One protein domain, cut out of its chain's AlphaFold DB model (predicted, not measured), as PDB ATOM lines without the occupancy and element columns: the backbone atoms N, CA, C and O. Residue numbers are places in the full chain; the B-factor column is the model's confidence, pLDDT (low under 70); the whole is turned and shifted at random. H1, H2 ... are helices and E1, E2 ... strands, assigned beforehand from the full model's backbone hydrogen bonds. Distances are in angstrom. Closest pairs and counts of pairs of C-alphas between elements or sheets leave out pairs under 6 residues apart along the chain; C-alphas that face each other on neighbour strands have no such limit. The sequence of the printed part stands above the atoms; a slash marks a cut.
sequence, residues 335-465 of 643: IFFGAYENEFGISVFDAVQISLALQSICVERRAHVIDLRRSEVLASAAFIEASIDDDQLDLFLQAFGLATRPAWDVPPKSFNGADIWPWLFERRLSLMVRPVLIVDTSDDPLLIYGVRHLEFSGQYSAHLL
ATOM      1  N   ILE A 335     -45.026 -16.557 -21.092       81.25
ATOM      2  CA  ILE A 335     -46.059 -16.441 -22.127       81.25
ATOM      3  C   ILE A 335     -45.490 -15.836 -23.425       81.25
ATOM      4  O   ILE A 335     -45.882 -16.264 -24.514       81.25
ATOM      5  N   PHE A 336     -44.553 -14.884 -23.329       87.12
ATOM      6  CA  PHE A 336     -43.910 -14.279 -24.499       87.12
ATOM      7  C   PHE A 336     -43.095 -15.315 -25.276       87.12
ATOM      8  O   PHE A 336     -43.252 -15.427 -26.492       87.12
ATOM      9  N   PHE A 337     -42.292 -16.126 -24.582       89.81
ATOM     10  CA  PHE A 337     -41.472 -17.162 -25.215       89.81
ATOM     11  C   PHE A 337     -42.320 -18.163 -26.001       89.81
ATOM     12  O   PHE A 337     -42.012 -18.456 -27.156       89.81
ATOM     13  N   GLY A 338     -43.441 -18.607 -25.421       89.94
ATOM     14  CA  GLY A 338     -44.378 -19.492 -26.110       89.94
ATOM     15  C   GLY A 338     -45.023 -18.847 -27.343       89.94
ATOM     16  O   GLY A 338     -45.182 -19.508 -28.374       89.94
ATOM     17  N   ALA A 339     -45.381 -17.561 -27.272       91.75
ATOM     18  CA  ALA A 339     -45.925 -16.820 -28.409       91.75
ATOM     19  C   ALA A 339     -44.893 -16.637 -29.531       91.75
ATOM     20  O   ALA A 339     -45.221 -16.854 -30.698       91.75
ATOM     21  N   TYR A 340     -43.656 -16.292 -29.172       93.06
ATOM     22  CA  TYR A 340     -42.549 -16.102 -30.103       93.06
ATOM     23  C   TYR A 340     -42.212 -17.395 -30.845       93.06
ATOM     24  O   TYR A 340     -42.215 -17.418 -32.073       93.06
ATOM     25  N   GLU A 341     -42.001 -18.495 -30.118       94.25
ATOM     26  CA  GLU A 341     -41.635 -19.779 -30.718       94.25
ATOM     27  C   GLU A 341     -42.709 -20.280 -31.691       94.25
ATOM     28  O   GLU A 341     -42.395 -20.748 -32.784       94.25
ATOM     29  N   ASN A 342     -43.991 -20.102 -31.357       94.56
ATOM     30  CA  ASN A 342     -45.083 -20.490 -32.251       94.56
ATOM     31  C   ASN A 342     -45.244 -19.568 -33.470       94.56
ATOM     32  O   ASN A 342     -45.791 -20.005 -34.483       94.56
ATOM     33  N   GLU A 343     -44.838 -18.299 -33.382       93.56
ATOM     34  CA  GLU A 343     -44.919 -17.360 -34.507       93.56
ATOM     35  C   GLU A 343     -43.734 -17.513 -35.466       93.56
ATOM     36  O   GLU A 343     -43.921 -17.520 -36.687       93.56
ATOM     37  N   PHE A 344     -42.523 -17.660 -34.924       92.12
ATOM     38  CA  PHE A 344     -41.278 -17.678 -35.693       92.12
ATOM     39  C   PHE A 344     -40.752 -19.085 -35.993       92.12
ATOM     40  O   PHE A 344     -39.986 -19.245 -36.939       92.12
ATOM     41  N   GLY A 345     -41.187 -20.109 -35.252       94.19
ATOM     42  CA  GLY A 345     -40.721 -21.491 -35.407       94.19
ATOM     43  C   GLY A 345     -39.352 -21.769 -34.780       94.19
ATOM     44  O   GLY A 345     -38.771 -22.816 -35.048       94.19
ATOM     45  N   ILE A 346     -38.832 -20.841 -33.976       94.38
ATOM     46  CA  ILE A 346     -37.554 -20.936 -33.265       94.38
ATOM     47  C   ILE A 346     -37.696 -20.273 -31.893       94.38
ATOM     48  O   ILE A 346     -38.406 -19.272 -31.761       94.38
ATOM     49  N   SER A 347     -37.044 -20.827 -30.867       92.19
ATOM     50  CA  SER A 347     -37.063 -20.235 -29.529       92.19
ATOM     51  C   SER A 347     -36.319 -18.890 -29.507       92.19
ATOM     52  O   SER A 347     -35.400 -18.657 -30.295       92.19
ATOM     53  N   VAL A 348     -36.687 -17.992 -28.583       90.19
ATOM     54  CA  VAL A 348     -35.969 -16.714 -28.396       90.19
ATOM     55  C   VAL A 348     -34.496 -16.964 -28.064       90.19
ATOM     56  O   VAL A 348     -33.622 -16.281 -28.592       90.19
ATOM     57  N   PHE A 349     -34.217 -17.967 -27.229       88.94
ATOM     58  CA  PHE A 349     -32.859 -18.313 -26.815       88.94
ATOM     59  C   PHE A 349     -31.998 -18.769 -27.994       88.94
ATOM     60  O   PHE A 349     -30.900 -18.244 -28.167       88.94
ATOM     61  N   ASP A 350     -32.509 -19.668 -28.842       91.69
ATOM     62  CA  ASP A 350     -31.786 -20.119 -30.035       91.69
ATOM     63  C   ASP A 350     -31.573 -18.959 -31.016       91.69
ATOM     64  O   ASP A 350     -30.468 -18.770 -31.524       91.69
ATOM     65  N   ALA A 351     -32.595 -18.126 -31.244       93.19
ATOM     66  CA  ALA A 351     -32.482 -16.973 -32.134       93.19
ATOM     67  C   ALA A 351     -31.413 -15.969 -31.662       93.19
ATOM     68  O   ALA A 351     -30.603 -15.495 -32.465       93.19
ATOM     69  N   VAL A 352     -31.371 -15.674 -30.358       90.12
ATOM     70  CA  VAL A 352     -30.357 -14.799 -29.750       90.12
ATOM     71  C   VAL A 352     -28.971 -15.437 -29.816       90.12
ATOM     72  O   VAL A 352     -28.022 -14.776 -30.240       90.12
ATOM     73  N   GLN A 353     -28.839 -16.716 -29.457       90.62
ATOM     74  CA  GLN A 353     -27.566 -17.439 -29.485       90.62
ATOM     75  C   GLN A 353     -26.966 -17.471 -30.895       90.62
ATOM     76  O   GLN A 353     -25.783 -17.166 -31.068       90.62
ATOM     77  N   ILE A 354     -27.778 -17.780 -31.909       95.12
ATOM     78  CA  ILE A 354     -27.337 -17.804 -33.306       95.12
ATOM     79  C   ILE A 354     -26.949 -16.395 -33.762       95.12
ATOM     80  O   ILE A 354     -25.879 -16.220 -34.340       95.12
ATOM     81  N   SER A 355     -27.751 -15.369 -33.450       93.88
ATOM     82  CA  SER A 355     -27.416 -13.976 -33.782       93.88
ATOM     83  C   SER A 355     -26.076 -13.539 -33.171       93.88
ATOM     84  O   SER A 355     -25.231 -12.979 -33.872       93.88
ATOM     85  N   LEU A 356     -25.830 -13.849 -31.894       90.88
ATOM     86  CA  LEU A 356     -24.568 -13.539 -31.208       90.88
ATOM     87  C   LEU A 356     -23.369 -14.274 -31.815       90.88
ATOM     88  O   LEU A 356     -22.274 -13.710 -31.912       90.88
ATOM     89  N   ALA A 357     -23.558 -15.521 -32.236       93.81
ATOM     90  CA  ALA A 357     -22.523 -16.280 -32.919       93.81
ATOM     91  C   ALA A 357     -22.215 -15.694 -34.308       93.81
ATOM     92  O   ALA A 357     -21.044 -15.478 -34.622       93.81
ATOM     93  N   LEU A 358     -23.232 -15.326 -35.099       96.56
ATOM     94  CA  LEU A 358     -23.044 -14.643 -36.387       96.56
ATOM     95  C   LEU A 358     -22.305 -13.305 -36.228       96.56
ATOM     96  O   LEU A 358     -21.401 -13.009 -37.009       96.56
ATOM     97  N   GLN A 359     -22.635 -12.523 -35.197       94.19
ATOM     98  CA  GLN A 359     -21.914 -11.292 -34.855       94.19
ATOM     99  C   GLN A 359     -20.471 -11.563 -34.406       94.19
ATOM    100  O   GLN A 359     -19.563 -10.795 -34.714       94.19
ATOM    101  N   SER A 360     -20.224 -12.667 -33.701       93.19
ATOM    102  CA  SER A 360     -18.871 -13.042 -33.274       93.19
ATOM    103  C   SER A 360     -18.001 -13.479 -34.457       93.19
ATOM    104  O   SER A 360     -16.811 -13.169 -34.479       93.19
ATOM    105  N   ILE A 361     -18.596 -14.079 -35.497       95.25
ATOM    106  CA  ILE A 361     -17.922 -14.307 -36.783       95.25
ATOM    107  C   ILE A 361     -17.500 -12.971 -37.418       95.25
ATOM    108  O   ILE A 361     -16.393 -12.888 -37.947       95.25
ATOM    109  N   CYS A 362     -18.314 -11.910 -37.333       94.19
ATOM    110  CA  CYS A 362     -17.934 -10.575 -37.823       94.19
ATOM    111  C   CYS A 362     -16.680 -10.028 -37.128       94.19
ATOM    112  O   CYS A 362     -15.791  -9.491 -37.792       94.19
ATOM    113  N   VAL A 363     -16.595 -10.197 -35.804       91.50
ATOM    114  CA  VAL A 363     -15.421  -9.797 -35.009       91.50
ATOM    115  C   VAL A 363     -14.189 -10.586 -35.440       91.50
ATOM    116  O   VAL A 363     -13.164  -9.985 -35.760       91.50
ATOM    117  N   GLU A 364     -14.303 -11.912 -35.529       92.62
ATOM    118  CA  GLU A 364     -13.188 -12.782 -35.913       92.62
ATOM    119  C   GLU A 364     -12.680 -12.482 -37.331       92.62
ATOM    120  O   GLU A 364     -11.479 -12.386 -37.582       92.62
ATOM    121  N   ARG A 365     -13.599 -12.252 -38.274       92.56
ATOM    122  CA  ARG A 365     -13.271 -11.893 -39.661       92.56
ATOM    123  C   ARG A 365     -12.864 -10.431 -39.834       92.56
ATOM    124  O   ARG A 365     -12.454 -10.063 -40.933       92.56
ATOM    125  N   ARG A 366     -12.968  -9.612 -38.782       93.94
ATOM    126  CA  ARG A 366     -12.700  -8.166 -38.798       93.94
ATOM    127  C   ARG A 366     -13.468  -7.451 -39.911       93.94
ATOM    128  O   ARG A 366     -12.903  -6.669 -40.678       93.94
ATOM    129  N   ALA A 367     -14.757  -7.756 -40.025       94.00
ATOM    130  CA  ALA A 367     -15.603  -7.259 -41.100       94.00
ATOM    131  C   ALA A 367     -17.000  -6.891 -40.591       94.00
ATOM    132  O   ALA A 367     -17.663  -7.689 -39.939       94.00
ATOM    133  N   HIS A 368     -17.477  -5.696 -40.948       95.06
ATOM    134  CA  HIS A 368     -18.845  -5.261 -40.634       95.06
ATOM    135  C   HIS A 368     -19.912  -6.036 -41.410       95.06
ATOM    136  O   HIS A 368     -21.045  -6.141 -40.953       95.06
ATOM    137  N   VAL A 369     -19.550  -6.557 -42.585       96.94
ATOM    138  CA  VAL A 369     -20.425  -7.313 -43.483       96.94
ATOM    139  C   VAL A 369     -19.746  -8.632 -43.809       96.94
ATOM    140  O   VAL A 369     -18.574  -8.636 -44.186       96.94
ATOM    141  N   ILE A 370     -20.491  -9.721 -43.672       97.19
ATOM    142  CA  ILE A 370     -20.047 -11.082 -43.961       97.19
ATOM    143  C   ILE A 370     -20.721 -11.570 -45.234       97.19
ATOM    144  O   ILE A 370     -21.912 -11.344 -45.417       97.19
ATOM    145  N   ASP A 371     -19.960 -12.255 -46.084       96.69
ATOM    146  CA  ASP A 371     -20.409 -12.949 -47.286       96.69
ATOM    147  C   ASP A 371     -19.817 -14.368 -47.320       96.69
ATOM    148  O   ASP A 371     -18.802 -14.636 -47.955       96.69
ATOM    149  N   LEU A 372     -20.446 -15.292 -46.594       98.00
ATOM    150  CA  LEU A 372     -19.979 -16.676 -46.462       98.00
ATOM    151  C   LEU A 372     -21.036 -17.655 -46.957       98.00
ATOM    152  O   LEU A 372     -22.238 -17.421 -46.813       98.00
ATOM    153  N   ARG A 373     -20.598 -18.780 -47.519       98.00
ATOM    154  CA  ARG A 373     -21.482 -19.922 -47.758       98.00
ATOM    155  C   ARG A 373     -22.032 -20.439 -46.431       98.00
ATOM    156  O   ARG A 373     -21.376 -20.328 -45.394       98.00
ATOM    157  N   ARG A 374     -23.220 -21.039 -46.453       97.44
ATOM    158  CA  ARG A 374     -23.837 -21.654 -45.267       97.44
ATOM    159  C   ARG A 374     -22.876 -22.621 -44.558       97.44
ATOM    160  O   ARG A 374     -22.727 -22.560 -43.340       97.44
ATOM    161  N   SER A 375     -22.173 -23.462 -45.312       97.38
ATOM    162  CA  SER A 375     -21.167 -24.393 -44.787       97.38
ATOM    163  C   SER A 375     -19.967 -23.686 -44.133       97.38
ATOM    164  O   SER A 375     -19.455 -24.135 -43.106       97.38
ATOM    165  N   GLU A 376     -19.545 -22.543 -44.677       97.81
ATOM    166  CA  GLU A 376     -18.465 -21.718 -44.128       97.81
ATOM    167  C   GLU A 376     -18.886 -20.976 -42.856       97.81
ATOM    168  O   GLU A 376     -18.051 -20.763 -41.973       97.81
ATOM    169  N   VAL A 377     -20.166 -20.607 -42.729       97.38
ATOM    170  CA  VAL A 377     -20.725 -20.054 -41.487       97.38
ATOM    171  C   VAL A 377     -20.640 -21.085 -40.367       97.38
ATOM    172  O   VAL A 377     -20.101 -20.768 -39.311       97.38
ATOM    173  N   LEU A 378     -21.070 -22.329 -40.607       96.94
ATOM    174  CA  LEU A 378     -20.968 -23.412 -39.619       96.94
ATOM    175  C   LEU A 378     -19.513 -23.714 -39.240       96.94
ATOM    176  O   LEU A 378     -19.191 -23.844 -38.060       96.94
ATOM    177  N   ALA A 379     -18.608 -23.760 -40.223       95.94
ATOM    178  CA  ALA A 379     -17.181 -23.943 -39.962       95.94
ATOM    179  C   ALA A 379     -16.592 -22.789 -39.128       95.94
ATOM    180  O   ALA A 379     -15.773 -23.021 -38.240       95.94
ATOM    181  N   SER A 380     -17.024 -21.551 -39.394       95.56
ATOM    182  CA  SER A 380     -16.572 -20.365 -38.657       95.56
ATOM    183  C   SER A 380     -17.148 -20.329 -37.238       95.56
ATOM    184  O   SER A 380     -16.418 -19.994 -36.313       95.56
ATOM    185  N   ALA A 381     -18.410 -20.731 -37.050       93.38
ATOM    186  CA  ALA A 381     -19.036 -20.883 -35.736       93.38
ATOM    187  C   ALA A 381     -18.308 -21.935 -34.885       93.38
ATOM    188  O   ALA A 381     -17.945 -21.659 -33.743       93.38
ATOM    189  N   ALA A 382     -17.997 -23.098 -35.467       92.62
ATOM    190  CA  ALA A 382     -17.231 -24.143 -34.794       92.62
ATOM    191  C   ALA A 382     -15.816 -23.678 -34.402       92.62
ATOM    192  O   ALA A 382     -15.332 -24.028 -33.328       92.62
ATOM    193  N   PHE A 383     -15.161 -22.876 -35.249       90.31
ATOM    194  CA  PHE A 383     -13.829 -22.329 -34.972       90.31
ATOM    195  C   PHE A 383     -13.806 -21.395 -33.754       90.31
ATOM    196  O   PHE A 383     -12.866 -21.454 -32.969       90.31
ATOM    197  N   ILE A 384     -14.844 -20.573 -33.573       89.31
ATOM    198  CA  ILE A 384     -14.979 -19.670 -32.415       89.31
ATOM    199  C   ILE A 384     -15.670 -20.333 -31.211       89.31
ATOM    200  O   ILE A 384     -16.122 -19.636 -30.305       89.31
ATOM    201  N   GLU A 385     -15.798 -21.665 -31.224       90.19
ATOM    202  CA  GLU A 385     -16.464 -22.462 -30.183       90.19
ATOM    203  C   GLU A 385     -17.932 -22.054 -29.928       90.19
ATOM    204  O   GLU A 385     -18.504 -22.333 -28.871       90.19
ATOM    205  N   ALA A 386     -18.585 -21.430 -30.914       86.62
ATOM    206  CA  ALA A 386     -20.010 -21.140 -30.866       86.62
ATOM    207  C   ALA A 386     -20.807 -22.399 -31.230       86.62
ATOM    208  O   ALA A 386     -20.639 -22.983 -32.301       86.62
ATOM    209  N   SER A 387     -21.703 -22.813 -30.335       82.19
ATOM    210  CA  SER A 387     -22.567 -23.974 -30.560       82.19
ATOM    211  C   SER A 387     -23.746 -23.585 -31.453       82.19
ATOM    212  O   SER A 387     -24.754 -23.089 -30.954       82.19
ATOM    213  N   ILE A 388     -23.600 -23.772 -32.764       90.88
ATOM    214  CA  ILE A 388     -24.702 -23.752 -33.732       90.88
ATOM    215  C   ILE A 388     -24.614 -25.039 -34.543       90.88
ATOM    216  O   ILE A 388     -23.568 -25.314 -35.139       90.88
ATOM    217  N   ASP A 389     -25.691 -25.817 -34.574       89.38
ATOM    218  CA  ASP A 389     -25.807 -26.956 -35.481       89.38
ATOM    219  C   ASP A 389     -26.579 -26.618 -36.769       89.38
ATOM    220  O   ASP A 389     -27.057 -25.501 -36.986       89.38
ATOM    221  N   ASP A 390     -26.623 -27.598 -37.668       93.94
ATOM    222  CA  ASP A 390     -27.213 -27.480 -39.000       93.94
ATOM    223  C   ASP A 390     -28.726 -27.173 -38.932       93.94
ATOM    224  O   ASP A 390     -29.206 -26.250 -39.594       93.94
ATOM    225  N   ASP A 391     -29.451 -27.877 -38.055       94.06
ATOM    226  CA  ASP A 391     -30.902 -27.742 -37.882       94.06
ATOM    227  C   ASP A 391     -31.262 -26.378 -37.262       94.06
ATOM    228  O   ASP A 391     -32.201 -25.709 -37.704       94.06
ATOM    229  N   GLN A 392     -30.492 -25.930 -36.265       93.94
ATOM    230  CA  GLN A 392     -30.646 -24.621 -35.631       93.94
ATOM    231  C   GLN A 392     -30.456 -23.481 -36.634       93.94
ATOM    232  O   GLN A 392     -31.268 -22.549 -36.679       93.94
ATOM    233  N   LEU A 393     -29.403 -23.551 -37.457       96.44
ATOM    234  CA  LEU A 393     -29.153 -22.541 -38.482       96.44
ATOM    235  C   LEU A 393     -30.287 -22.506 -39.515       96.44
ATOM    236  O   LEU A 393     -30.714 -21.420 -39.906       96.44
ATOM    237  N   ASP A 394     -30.819 -23.657 -39.924       96.00
ATOM    238  CA  ASP A 394     -31.919 -23.711 -40.891       96.00
ATOM    239  C   ASP A 394     -33.225 -23.131 -40.339       96.00
ATOM    240  O   ASP A 394     -33.889 -22.357 -41.037       96.00
ATOM    241  N   LEU A 395     -33.571 -23.420 -39.080       96.56
ATOM    242  CA  LEU A 395     -34.716 -22.792 -38.410       96.56
ATOM    243  C   LEU A 395     -34.547 -21.269 -38.338       96.56
ATOM    244  O   LEU A 395     -35.475 -20.516 -38.652       96.56
ATOM    245  N   PHE A 396     -33.340 -20.805 -38.002       97.25
ATOM    246  CA  PHE A 396     -33.029 -19.381 -37.979       97.25
ATOM    247  C   PHE A 396     -33.164 -18.747 -39.366       97.25
ATOM    248  O   PHE A 396     -33.809 -17.711 -39.507       97.25
ATOM    249  N   LEU A 397     -32.619 -19.364 -40.416       97.12
ATOM    250  CA  LEU A 397     -32.726 -18.864 -41.789       97.12
ATOM    251  C   LEU A 397     -34.168 -18.920 -42.319       97.12
ATOM    252  O   LEU A 397     -34.576 -18.055 -43.094       97.12
ATOM    253  N   GLN A 398     -34.990 -19.868 -41.874       95.12
ATOM    254  CA  GLN A 398     -36.413 -19.897 -42.212       95.12
ATOM    255  C   GLN A 398     -37.169 -18.706 -41.592       95.12
ATOM    256  O   GLN A 398     -37.993 -18.056 -42.260       95.12
ATOM    257  N   ALA A 399     -36.871 -18.383 -40.332       94.44
ATOM    258  CA  ALA A 399     -37.478 -17.271 -39.608       94.44
ATOM    259  C   ALA A 399     -36.958 -15.901 -40.090       94.44
ATOM    260  O   ALA A 399     -37.753 -15.023 -40.438       94.44
ATOM    261  N   PHE A 400     -35.636 -15.764 -40.196       96.81
ATOM    262  CA  PHE A 400     -34.892 -14.503 -40.300       96.81
ATOM    263  C   PHE A 400     -34.053 -14.375 -41.586       96.81
ATOM    264  O   PHE A 400     -33.395 -13.360 -41.813       96.81
ATOM    265  N   GLY A 401     -34.100 -15.360 -42.481       97.12
ATOM    266  CA  GLY A 401     -33.497 -15.278 -43.809       97.12
ATOM    267  C   GLY A 401     -34.446 -14.664 -44.839       97.12
ATOM    268  O   GLY A 401     -35.627 -15.014 -44.912       97.12
ATOM    269  N   LEU A 402     -33.948 -13.746 -45.665       96.94
ATOM    270  CA  LEU A 402     -34.663 -13.195 -46.811       96.94
ATOM    271  C   LEU A 402     -34.090 -13.794 -48.099       96.94
ATOM    272  O   LEU A 402     -33.033 -13.394 -48.585       96.94
ATOM    273  N   ALA A 403     -34.807 -14.778 -48.635       94.69
ATOM    274  CA  ALA A 403     -34.409 -15.495 -49.838       94.69
ATOM    275  C   ALA A 403     -34.774 -14.763 -51.132       94.69
ATOM    276  O   ALA A 403     -35.780 -14.046 -51.212       94.69
ATOM    277  N   THR A 404     -33.966 -15.012 -52.164       93.31
ATOM    278  CA  THR A 404     -34.272 -14.626 -53.545       93.31
ATOM    279  C   THR A 404     -35.640 -15.159 -53.995       93.31
ATOM    280  O   THR A 404     -36.086 -16.240 -53.599       93.31
ATOM    281  N   ARG A 405     -36.321 -14.389 -54.848       92.00
ATOM    282  CA  ARG A 405     -37.601 -14.747 -55.475       92.00
ATOM    283  C   ARG A 405     -37.578 -14.374 -56.963       92.00
ATOM    284  O   ARG A 405     -36.776 -13.523 -57.339       92.00
ATOM    285  N   PRO A 406     -38.443 -14.970 -57.812       89.88
ATOM    286  CA  PRO A 406     -38.391 -14.758 -59.264       89.88
ATOM    287  C   PRO A 406     -38.505 -13.296 -59.715       89.88
ATOM    288  O   PRO A 406     -38.001 -12.949 -60.778       89.88
ATOM    289  N   ALA A 407     -39.196 -12.468 -58.931       92.31
ATOM    290  CA  ALA A 407     -39.262 -11.025 -59.103       92.31
ATOM    291  C   ALA A 407     -39.533 -10.367 -57.747       92.31
ATOM    292  O   ALA A 407     -40.276 -10.905 -56.918       92.31
ATOM    293  N   TRP A 408     -38.943  -9.202 -57.510       94.06
ATOM    294  CA  TRP A 408     -39.108  -8.449 -56.273       94.06
ATOM    295  C   TRP A 408     -40.558  -8.000 -56.067       94.06
ATOM    296  O   TRP A 408     -41.073  -8.105 -54.954       94.06
ATOM    297  N   ASP A 409     -41.229  -7.560 -57.131       93.69
ATOM    298  CA  ASP A 409     -42.600  -7.032 -57.118       93.69
ATOM    299  C   ASP A 409     -43.690  -8.119 -57.051       93.69
ATOM    300  O   ASP A 409     -44.882  -7.807 -56.978       93.69
ATOM    301  N   VAL A 410     -43.297  -9.396 -57.004       93.25
ATOM    302  CA  VAL A 410     -44.207 -10.536 -56.859       93.25
ATOM    303  C   VAL A 410     -44.021 -11.173 -55.477       93.25
ATOM    304  O   VAL A 410     -43.008 -11.834 -55.237       93.25
ATOM    305  N   PRO A 411     -44.981 -11.026 -54.545       92.25
ATOM    306  CA  PRO A 411     -44.870 -11.646 -53.231       92.25
ATOM    307  C   PRO A 411     -44.961 -13.186 -53.335       92.25
ATOM    308  O   PRO A 411     -45.748 -13.703 -54.137       92.25
ATOM    309  N   PRO A 412     -44.206 -13.951 -52.519       90.94
ATOM    310  CA  PRO A 412     -44.341 -15.403 -52.433       90.94
ATOM    311  C   PRO A 412     -45.738 -15.842 -51.972       90.94
ATOM    312  O   PRO A 412     -46.500 -15.083 -51.372       90.94
ATOM    313  N   LYS A 413     -46.064 -17.122 -52.184       85.31
ATOM    314  CA  LYS A 413     -47.317 -17.725 -51.698       85.31
ATOM    315  C   LYS A 413     -47.452 -17.504 -50.178       85.31
ATOM    316  O   LYS A 413     -46.484 -17.716 -49.458       85.31
ATOM    317  N   SER A 414     -48.643 -17.104 -49.707       86.06
ATOM    318  CA  SER A 414     -48.980 -16.639 -48.331       86.06
ATOM    319  C   SER A 414     -48.589 -15.199 -47.944       86.06
ATOM    320  O   SER A 414     -48.971 -14.725 -46.868       86.06
ATOM    321  N   PHE A 415     -47.912 -14.473 -48.834       89.94
ATOM    322  CA  PHE A 415     -47.624 -13.048 -48.677       89.94
ATOM    323  C   PHE A 415     -48.492 -12.212 -49.617       89.94
ATOM    324  O   PHE A 415     -49.045 -12.711 -50.599       89.94
ATOM    325  N   ASN A 416     -48.650 -10.933 -49.294       90.25
ATOM    326  CA  ASN A 416     -49.409  -9.975 -50.089       90.25
ATOM    327  C   ASN A 416     -48.531  -8.767 -50.464       90.25
ATOM    328  O   ASN A 416     -47.378  -8.671 -50.055       90.25
ATOM    329  N   GLY A 417     -49.067  -7.836 -51.259       89.31
ATOM    330  CA  GLY A 417     -48.309  -6.659 -51.701       89.31
ATOM    331  C   GLY A 417     -47.784  -5.791 -50.549       89.31
ATOM    332  O   GLY A 417     -46.672  -5.278 -50.628       89.31
ATOM    333  N   ALA A 418     -48.523  -5.684 -49.441       89.19
ATOM    334  CA  ALA A 418     -48.089  -4.904 -48.286       89.19
ATOM    335  C   ALA A 418     -46.827  -5.475 -47.625       89.19
ATOM    336  O   ALA A 418     -46.077  -4.709 -47.035       89.19
ATOM    337  N   ASP A 419     -46.535  -6.769 -47.797       91.75
ATOM    338  CA  ASP A 419     -45.305  -7.381 -47.285       91.75
ATOM    339  C   ASP A 419     -44.039  -6.932 -48.031       91.75
ATOM    340  O   ASP A 419     -42.940  -7.107 -47.507       91.75
ATOM    341  N   ILE A 420     -44.169  -6.352 -49.233       92.44
ATOM    342  CA  ILE A 420     -43.036  -5.984 -50.101       92.44
ATOM    343  C   ILE A 420     -42.944  -4.483 -50.413       92.44
ATOM    344  O   ILE A 420     -41.899  -4.029 -50.865       92.44
ATOM    345  N   TRP A 421     -43.993  -3.692 -50.159       93.12
ATOM    346  CA  TRP A 421     -44.011  -2.257 -50.478       93.12
ATOM    347  C   TRP A 421     -43.062  -1.429 -49.589       93.12
ATOM    348  O   TRP A 421     -43.350  -1.236 -48.411       93.12
ATOM    349  N   PRO A 422     -41.968  -0.851 -50.115       92.69
ATOM    350  CA  PRO A 422     -40.874  -0.307 -49.298       92.69
ATOM    351  C   PRO A 422     -41.252   0.913 -48.443       92.69
ATOM    352  O   PRO A 422     -40.549   1.237 -47.483       92.69
ATOM    353  N   TRP A 423     -42.378   1.562 -48.750       89.69
ATOM    354  CA  TRP A 423     -42.957   2.660 -47.973       89.69
ATOM    355  C   TRP A 423     -43.785   2.206 -46.758       89.69
ATOM    356  O   TRP A 423     -44.336   3.049 -46.060       89.69
ATOM    357  N   LEU A 424     -43.885   0.900 -46.487       87.69
ATOM    358  CA  LEU A 424     -44.486   0.353 -45.267       87.69
ATOM    359  C   LEU A 424     -43.407  -0.177 -44.306       87.69
ATOM    360  O   LEU A 424     -42.395  -0.739 -44.744       87.69
ATOM    361  N   PHE A 425     -43.632  -0.012 -42.996       80.19
ATOM    362  CA  PHE A 425     -42.733  -0.519 -41.952       80.19
ATOM    363  C   PHE A 425     -43.067  -1.953 -41.523       80.19
ATOM    364  O   PHE A 425     -42.162  -2.777 -41.442       80.19
ATOM    365  N   GLU A 426     -44.345  -2.278 -41.307       84.19
ATOM    366  CA  GLU A 426     -44.798  -3.614 -40.877       84.19
ATOM    367  C   GLU A 426     -44.793  -4.629 -42.032       84.19
ATOM    368  O   GLU A 426     -45.829  -5.069 -42.529       84.19
ATOM    369  N   ARG A 427     -43.594  -4.985 -42.491       90.12
ATOM    370  CA  ARG A 427     -43.378  -5.888 -43.624       90.12
ATOM    371  C   ARG A 427     -42.723  -7.183 -43.190       90.12
ATOM    372  O   ARG A 427     -41.582  -7.182 -42.738       90.12
ATOM    373  N   ARG A 428     -43.396  -8.308 -43.443       90.88
ATOM    374  CA  ARG A 428     -42.851  -9.646 -43.148       90.88
ATOM    375  C   ARG A 428     -41.686 -10.039 -44.068       90.88
ATOM    376  O   ARG A 428     -40.925 -10.944 -43.733       90.88
ATOM    377  N   LEU A 429     -41.556  -9.375 -45.222       93.06
ATOM    378  CA  LEU A 429     -40.459  -9.532 -46.184       93.06
ATOM    379  C   LEU A 429     -39.620  -8.252 -46.285       93.06
ATOM    380  O   LEU A 429     -39.314  -7.789 -47.384       93.06
ATOM    381  N   SER A 430     -39.274  -7.664 -45.138       94.12
ATOM    382  CA  SER A 430     -38.266  -6.606 -45.067       94.12
ATOM    383  C   SER A 430     -36.990  -7.106 -44.418       94.12
ATOM    384  O   SER A 430     -37.034  -7.926 -43.501       94.12
ATOM    385  N   LEU A 431     -35.871  -6.519 -44.834       95.94
ATOM    386  CA  LEU A 431     -34.576  -6.698 -44.196       95.94
ATOM    387  C   LEU A 431     -34.620  -6.379 -42.692       95.94
ATOM    388  O   LEU A 431     -33.937  -7.036 -41.923       95.94
ATOM    389  N   MET A 432     -35.495  -5.465 -42.244       94.00
ATOM    390  CA  MET A 432     -35.660  -5.154 -40.812       94.00
ATOM    391  C   MET A 432     -36.122  -6.354 -39.973       94.00
ATOM    392  O   MET A 432     -35.845  -6.399 -38.781       94.00
ATOM    393  N   VAL A 433     -36.838  -7.312 -40.569       93.88
ATOM    394  CA  VAL A 433     -37.298  -8.545 -39.899       93.88
ATOM    395  C   VAL A 433     -36.452  -9.746 -40.321       93.88
ATOM    396  O   VAL A 433     -36.399 -10.737 -39.608       93.88
ATOM    397  N   ARG A 434     -35.813  -9.689 -41.491       96.31
ATOM    398  CA  ARG A 434     -35.030 -10.785 -42.067       96.31
ATOM    399  C   ARG A 434     -33.621 -10.295 -42.428       96.31
ATOM    400  O   ARG A 434     -33.384  -9.946 -43.586       96.31
ATOM    401  N   PRO A 435     -32.708 -10.212 -41.447       97.25
ATOM    402  CA  PRO A 435     -31.424  -9.530 -41.576       97.25
ATOM    403  C   PRO A 435     -30.356 -10.318 -42.330       97.25
ATOM    404  O   PRO A 435     -29.281  -9.760 -42.554       97.25
ATOM    405  N   VAL A 436     -30.616 -11.572 -42.710       98.44
ATOM    406  CA  VAL A 436     -29.685 -12.404 -43.487       98.44
ATOM    407  C   VAL A 436     -30.231 -12.591 -44.897       98.44
ATOM    408  O   VAL A 436     -31.282 -13.202 -45.079       98.44
ATOM    409  N   LEU A 437     -29.532 -12.092 -45.915       98.38
ATOM    410  CA  LEU A 437     -29.888 -12.364 -47.307       98.38
ATOM    411  C   LEU A 437     -29.365 -13.729 -47.743       98.38
ATOM    412  O   LEU A 437     -28.172 -14.004 -47.631       98.38
ATOM    413  N   ILE A 438     -30.259 -14.543 -48.305       97.62
ATOM    414  CA  ILE A 438     -29.925 -15.822 -48.941       97.62
ATOM    415  C   ILE A 438     -29.846 -15.557 -50.448       97.62
ATOM    416  O   ILE A 438     -30.866 -15.383 -51.125       97.62
ATOM    417  N   VAL A 439     -28.617 -15.426 -50.948       95.75
ATOM    418  CA  VAL A 439     -28.314 -14.786 -52.240       95.75
ATOM    419  C   VAL A 439     -28.631 -15.685 -53.432       95.75
ATOM    420  O   VAL A 439     -28.975 -15.185 -54.511       95.75
ATOM    421  N   ASP A 440     -28.536 -17.000 -53.249       93.06
ATOM    422  CA  ASP A 440     -28.802 -17.993 -54.281       93.06
ATOM    423  C   ASP A 440     -29.674 -19.163 -53.791       93.06
ATOM    424  O   ASP A 440     -30.148 -19.163 -52.659       93.06
ATOM    425  N   THR A 441     -29.977 -20.103 -54.691       91.75
ATOM    426  CA  THR A 441     -30.891 -21.239 -54.444       91.75
ATOM    427  C   THR A 441     -30.171 -22.588 -54.399       91.75
ATOM    428  O   THR A 441     -30.815 -23.626 -54.530       91.75
ATOM    429  N   SER A 442     -28.839 -22.585 -54.280       93.44
ATOM    430  CA  SER A 442     -28.075 -23.822 -54.098       93.44
ATOM    431  C   SER A 442     -28.286 -24.406 -52.698       93.44
ATOM    432  O   SER A 442     -28.754 -23.714 -51.798       93.44
ATOM    433  N   ASP A 443     -27.912 -25.676 -52.514       92.38
ATOM    434  CA  ASP A 443     -27.963 -26.351 -51.206       92.38
ATOM    435  C   ASP A 443     -26.963 -25.756 -50.193       92.38
ATOM    436  O   ASP A 443     -27.117 -25.932 -48.988       92.38
ATOM    437  N   ASP A 444     -25.953 -25.023 -50.674       96.50
ATOM    438  CA  ASP A 444     -24.991 -24.274 -49.861       96.50
ATOM    439  C   ASP A 444     -25.001 -22.788 -50.267       96.50
ATOM    440  O   ASP A 444     -24.085 -22.296 -50.945       96.50
ATOM    441  N   PRO A 445     -26.086 -22.060 -49.945       96.62
ATOM    442  CA  PRO A 445     -26.287 -20.718 -50.460       96.62
ATOM    443  C   PRO A 445     -25.281 -19.737 -49.859       96.62
ATOM    444  O   PRO A 445     -24.834 -19.883 -48.721       96.62
ATOM    445  N   LEU A 446     -24.945 -18.699 -50.626       97.31
ATOM    446  CA  LEU A 446     -24.220 -17.553 -50.089       97.31
ATOM    447  C   LEU A 446     -25.144 -16.760 -49.152       97.31
ATOM    448  O   LEU A 446     -26.249 -16.371 -49.543       97.31
ATOM    449  N   LEU A 447     -24.672 -16.516 -47.930       98.44
ATOM    450  CA  LEU A 447     -25.349 -15.744 -46.896       98.44
ATOM    451  C   LEU A 447     -24.649 -14.395 -46.737       98.44
ATOM    452  O   LEU A 447     -23.432 -14.354 -46.551       98.44
ATOM    453  N   ILE A 448     -25.415 -13.301 -46.795       98.56
ATOM    454  CA  ILE A 448     -24.890 -11.951 -46.554       98.56
ATOM    455  C   ILE A 448     -25.637 -11.273 -45.411       98.56
ATOM    456  O   ILE A 448     -26.867 -11.208 -45.419       98.56
ATOM    457  N   TYR A 449     -24.891 -10.750 -44.438       98.38
ATOM    458  CA  TYR A 449     -25.437 -10.048 -43.278       98.38
ATOM    459  C   TYR A 449     -24.440  -9.036 -42.698       98.38
ATOM    460  O   TYR A 449     -23.241  -9.100 -42.973       98.38
ATOM    461  N   GLY A 450     -24.944  -8.095 -41.895       96.94
ATOM    462  CA  GLY A 450     -24.152  -7.071 -41.210       96.94
ATOM    463  C   GLY A 450     -24.226  -7.201 -39.689       96.94
ATOM    464  O   GLY A 450     -25.250  -7.645 -39.163       96.94
ATOM    465  N   VAL A 451     -23.143  -6.852 -38.986       95.50
ATOM    466  CA  VAL A 451     -23.019  -7.042 -37.529       95.50
ATOM    467  C   VAL A 451     -24.062  -6.242 -36.743       95.50
ATOM    468  O   VAL A 451     -24.805  -6.831 -35.959       95.50
ATOM    469  N   ARG A 452     -24.186  -4.931 -36.985       94.12
ATOM    470  CA  ARG A 452     -25.162  -4.073 -36.294       94.12
ATOM    471  C   ARG A 452     -26.572  -4.323 -36.800       94.12
ATOM    472  O   ARG A 452     -27.536  -4.206 -36.048       94.12
ATOM    473  N   HIS A 453     -26.713  -4.674 -38.075       95.94
ATOM    474  CA  HIS A 453     -28.017  -4.944 -38.656       95.94
ATOM    475  C   HIS A 453     -28.669  -6.219 -38.095       95.94
ATOM    476  O   HIS A 453     -29.890  -6.249 -37.943       95.94
ATOM    477  N   LEU A 454     -27.882  -7.247 -37.752       94.94
ATOM    478  CA  LEU A 454     -28.373  -8.437 -37.044       94.94
ATOM    479  C   LEU A 454     -28.975  -8.081 -35.683       94.94
ATOM    480  O   LEU A 454     -30.098  -8.488 -35.386       94.94
ATOM    481  N   GLU A 455     -28.248  -7.302 -34.882       90.81
ATOM    482  CA  GLU A 455     -28.718  -6.837 -33.577       90.81
ATOM    483  C   GLU A 455     -29.978  -5.978 -33.718       90.81
ATOM    484  O   GLU A 455     -31.006  -6.276 -33.105       90.81
ATOM    485  N   PHE A 456     -29.933  -4.972 -34.599       92.69
ATOM    486  CA  PHE A 456     -31.060  -4.079 -34.865       92.69
ATOM    487  C   PHE A 456     -32.317  -4.852 -35.278       92.69
ATOM    488  O   PHE A 456     -33.412  -4.574 -34.794       92.69
ATOM    489  N   SER A 457     -32.177  -5.839 -36.163       93.56
ATOM    490  CA  SER A 457     -33.301  -6.642 -36.637       93.56
ATOM    491  C   SER A 457     -33.844  -7.602 -35.575       93.56
ATOM    492  O   SER A 457     -35.063  -7.768 -35.466       93.56
ATOM    493  N   GLY A 458     -32.966  -8.195 -34.760       89.06
ATOM    494  CA  GLY A 458     -33.362  -9.024 -33.622       89.06
ATOM    495  C   GLY A 458     -34.201  -8.232 -32.619       89.06
ATOM    496  O   GLY A 458     -35.324  -8.628 -32.311       89.06
ATOM    497  N   GLN A 459     -33.711  -7.060 -32.204       87.31
ATOM    498  CA  GLN A 459     -34.443  -6.144 -31.322       87.31
ATOM    499  C   GLN A 459     -35.757  -5.679 -31.957       87.31
ATOM    500  O   GLN A 459     -36.805  -5.726 -31.320       87.31
ATOM    501  N   TYR A 460     -35.730  -5.281 -33.233       89.25
ATOM    502  CA  TYR A 460     -36.920  -4.818 -33.942       89.25
ATOM    503  C   TYR A 460     -38.009  -5.896 -34.016       89.25
ATOM    504  O   TYR A 460     -39.166  -5.618 -33.712       89.25
ATOM    505  N   SER A 461     -37.663  -7.126 -34.401       87.56
ATOM    506  CA  SER A 461     -38.631  -8.223 -34.538       87.56
ATOM    507  C   SER A 461     -39.184  -8.708 -33.196       87.56
ATOM    508  O   SER A 461     -40.390  -8.948 -33.104       87.56
ATOM    509  N   ALA A 462     -38.347  -8.790 -32.157       85.88
ATOM    510  CA  ALA A 462     -38.793  -9.090 -30.797       85.88
ATOM    511  C   ALA A 462     -39.766  -8.015 -30.297       85.88
ATOM    512  O   ALA A 462     -40.891  -8.341 -29.922       85.88
ATOM    513  N   HIS A 463     -39.383  -6.742 -30.424       84.75
ATOM    514  CA  HIS A 463     -40.206  -5.611 -30.014       84.75
ATOM    515  C   HIS A 463     -41.537  -5.571 -30.771       84.75
ATOM    516  O   HIS A 463     -42.577  -5.345 -30.176       84.75
ATOM    517  N   LEU A 464     -41.575  -5.866 -32.074       85.62
ATOM    518  CA  LEU A 464     -42.841  -5.887 -32.817       85.62
ATOM    519  C   LEU A 464     -43.900  -6.824 -32.210       85.62
ATOM    520  O   LEU A 464     -45.089  -6.487 -32.243       85.62
ATOM    521  N   LEU A 465     -43.478  -7.977 -31.678       87.88
ATOM    522  CA  LEU A 465     -44.360  -8.958 -31.047       87.88
ATOM    523  C   LEU A 465     -44.586  -8.660 -29.563       87.88
ATOM    524  O   LEU A 465     -45.739  -8.573 -29.142       87.88
TER     525      LEU A 465
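AT A GLANCE: This is residues 335 to 465 of the 643 residues of an uncharacterized protein of Acetobacter aceti (UniProt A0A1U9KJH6). A small twisted sheet of four strands has H3 and H4 over one face, while H2 and H5, side by side and running opposite ways, pass across one end of the strands. H1 meets H2 near its first residue, and a long loop, residues 404 to 435, spreads beyond the edge strand E2. The 131 printed residues have five named helices and four named strands, in the order H1 H2 E1 H3 H4 E2 E3 E4 H5; the mixed sheet runs E1 E4 E3 E2, and the class is mixed, helices and strands. The whole is compact, with a radius of gyration of the C-alphas of 14.5 A and spans of 41 by 37 by 24 A.

IN THESE COORDINATES: The strands are E1, residues 369 to 373, 13.4 A; E4, 446 to 450, 13.7 A; E3, 436 to 438; and E2, 401 to 403. The helices are H2, 348 to 365, 25.8 A; H5, 451 to 465, 22.4 A; H4, 390 to 400; H3, 374 to 383; and H1, 335 to 344, from C-alpha 335 at (-46.059, -16.441, -22.127). H5 ends with C-alpha 465 at (-44.360, -8.958, -31.047).

HOW THE PARTS SIT: E1 and E4 are antiparallel, with N 370 and O 449 2.9 A apart. The hairpin E3 and E4 has N 437 and O 448 at 2.9 A. E3 and E2 are parallel, with N 402 and O 436 at 2.8 A. E1, H3 H4, E2 form a split strand-helix-strand unit, two strands running the same way with E4 and E3 between them; its crossover is right-handed. H3 and H4 lie on the same face. H5 only grazes the sheet with residues 451 to 457. H2, the hub, touches H5 at a shallow tilt of 13 degrees, opposite ways, closest at the C-alphas of Gln 359 and Val 451, 5.1 A. In H1 to H4 every O i to N i+4 pair is within hydrogen-bond range; in H5, 9 of 11.

THE WHOLE: The farthest C-alphas, of Glu 385 and Gly 417, are 41.6 A apart. The printed part has no cut, the link E2 to E3 is long, and no printed residue is under 70 in pLDDT.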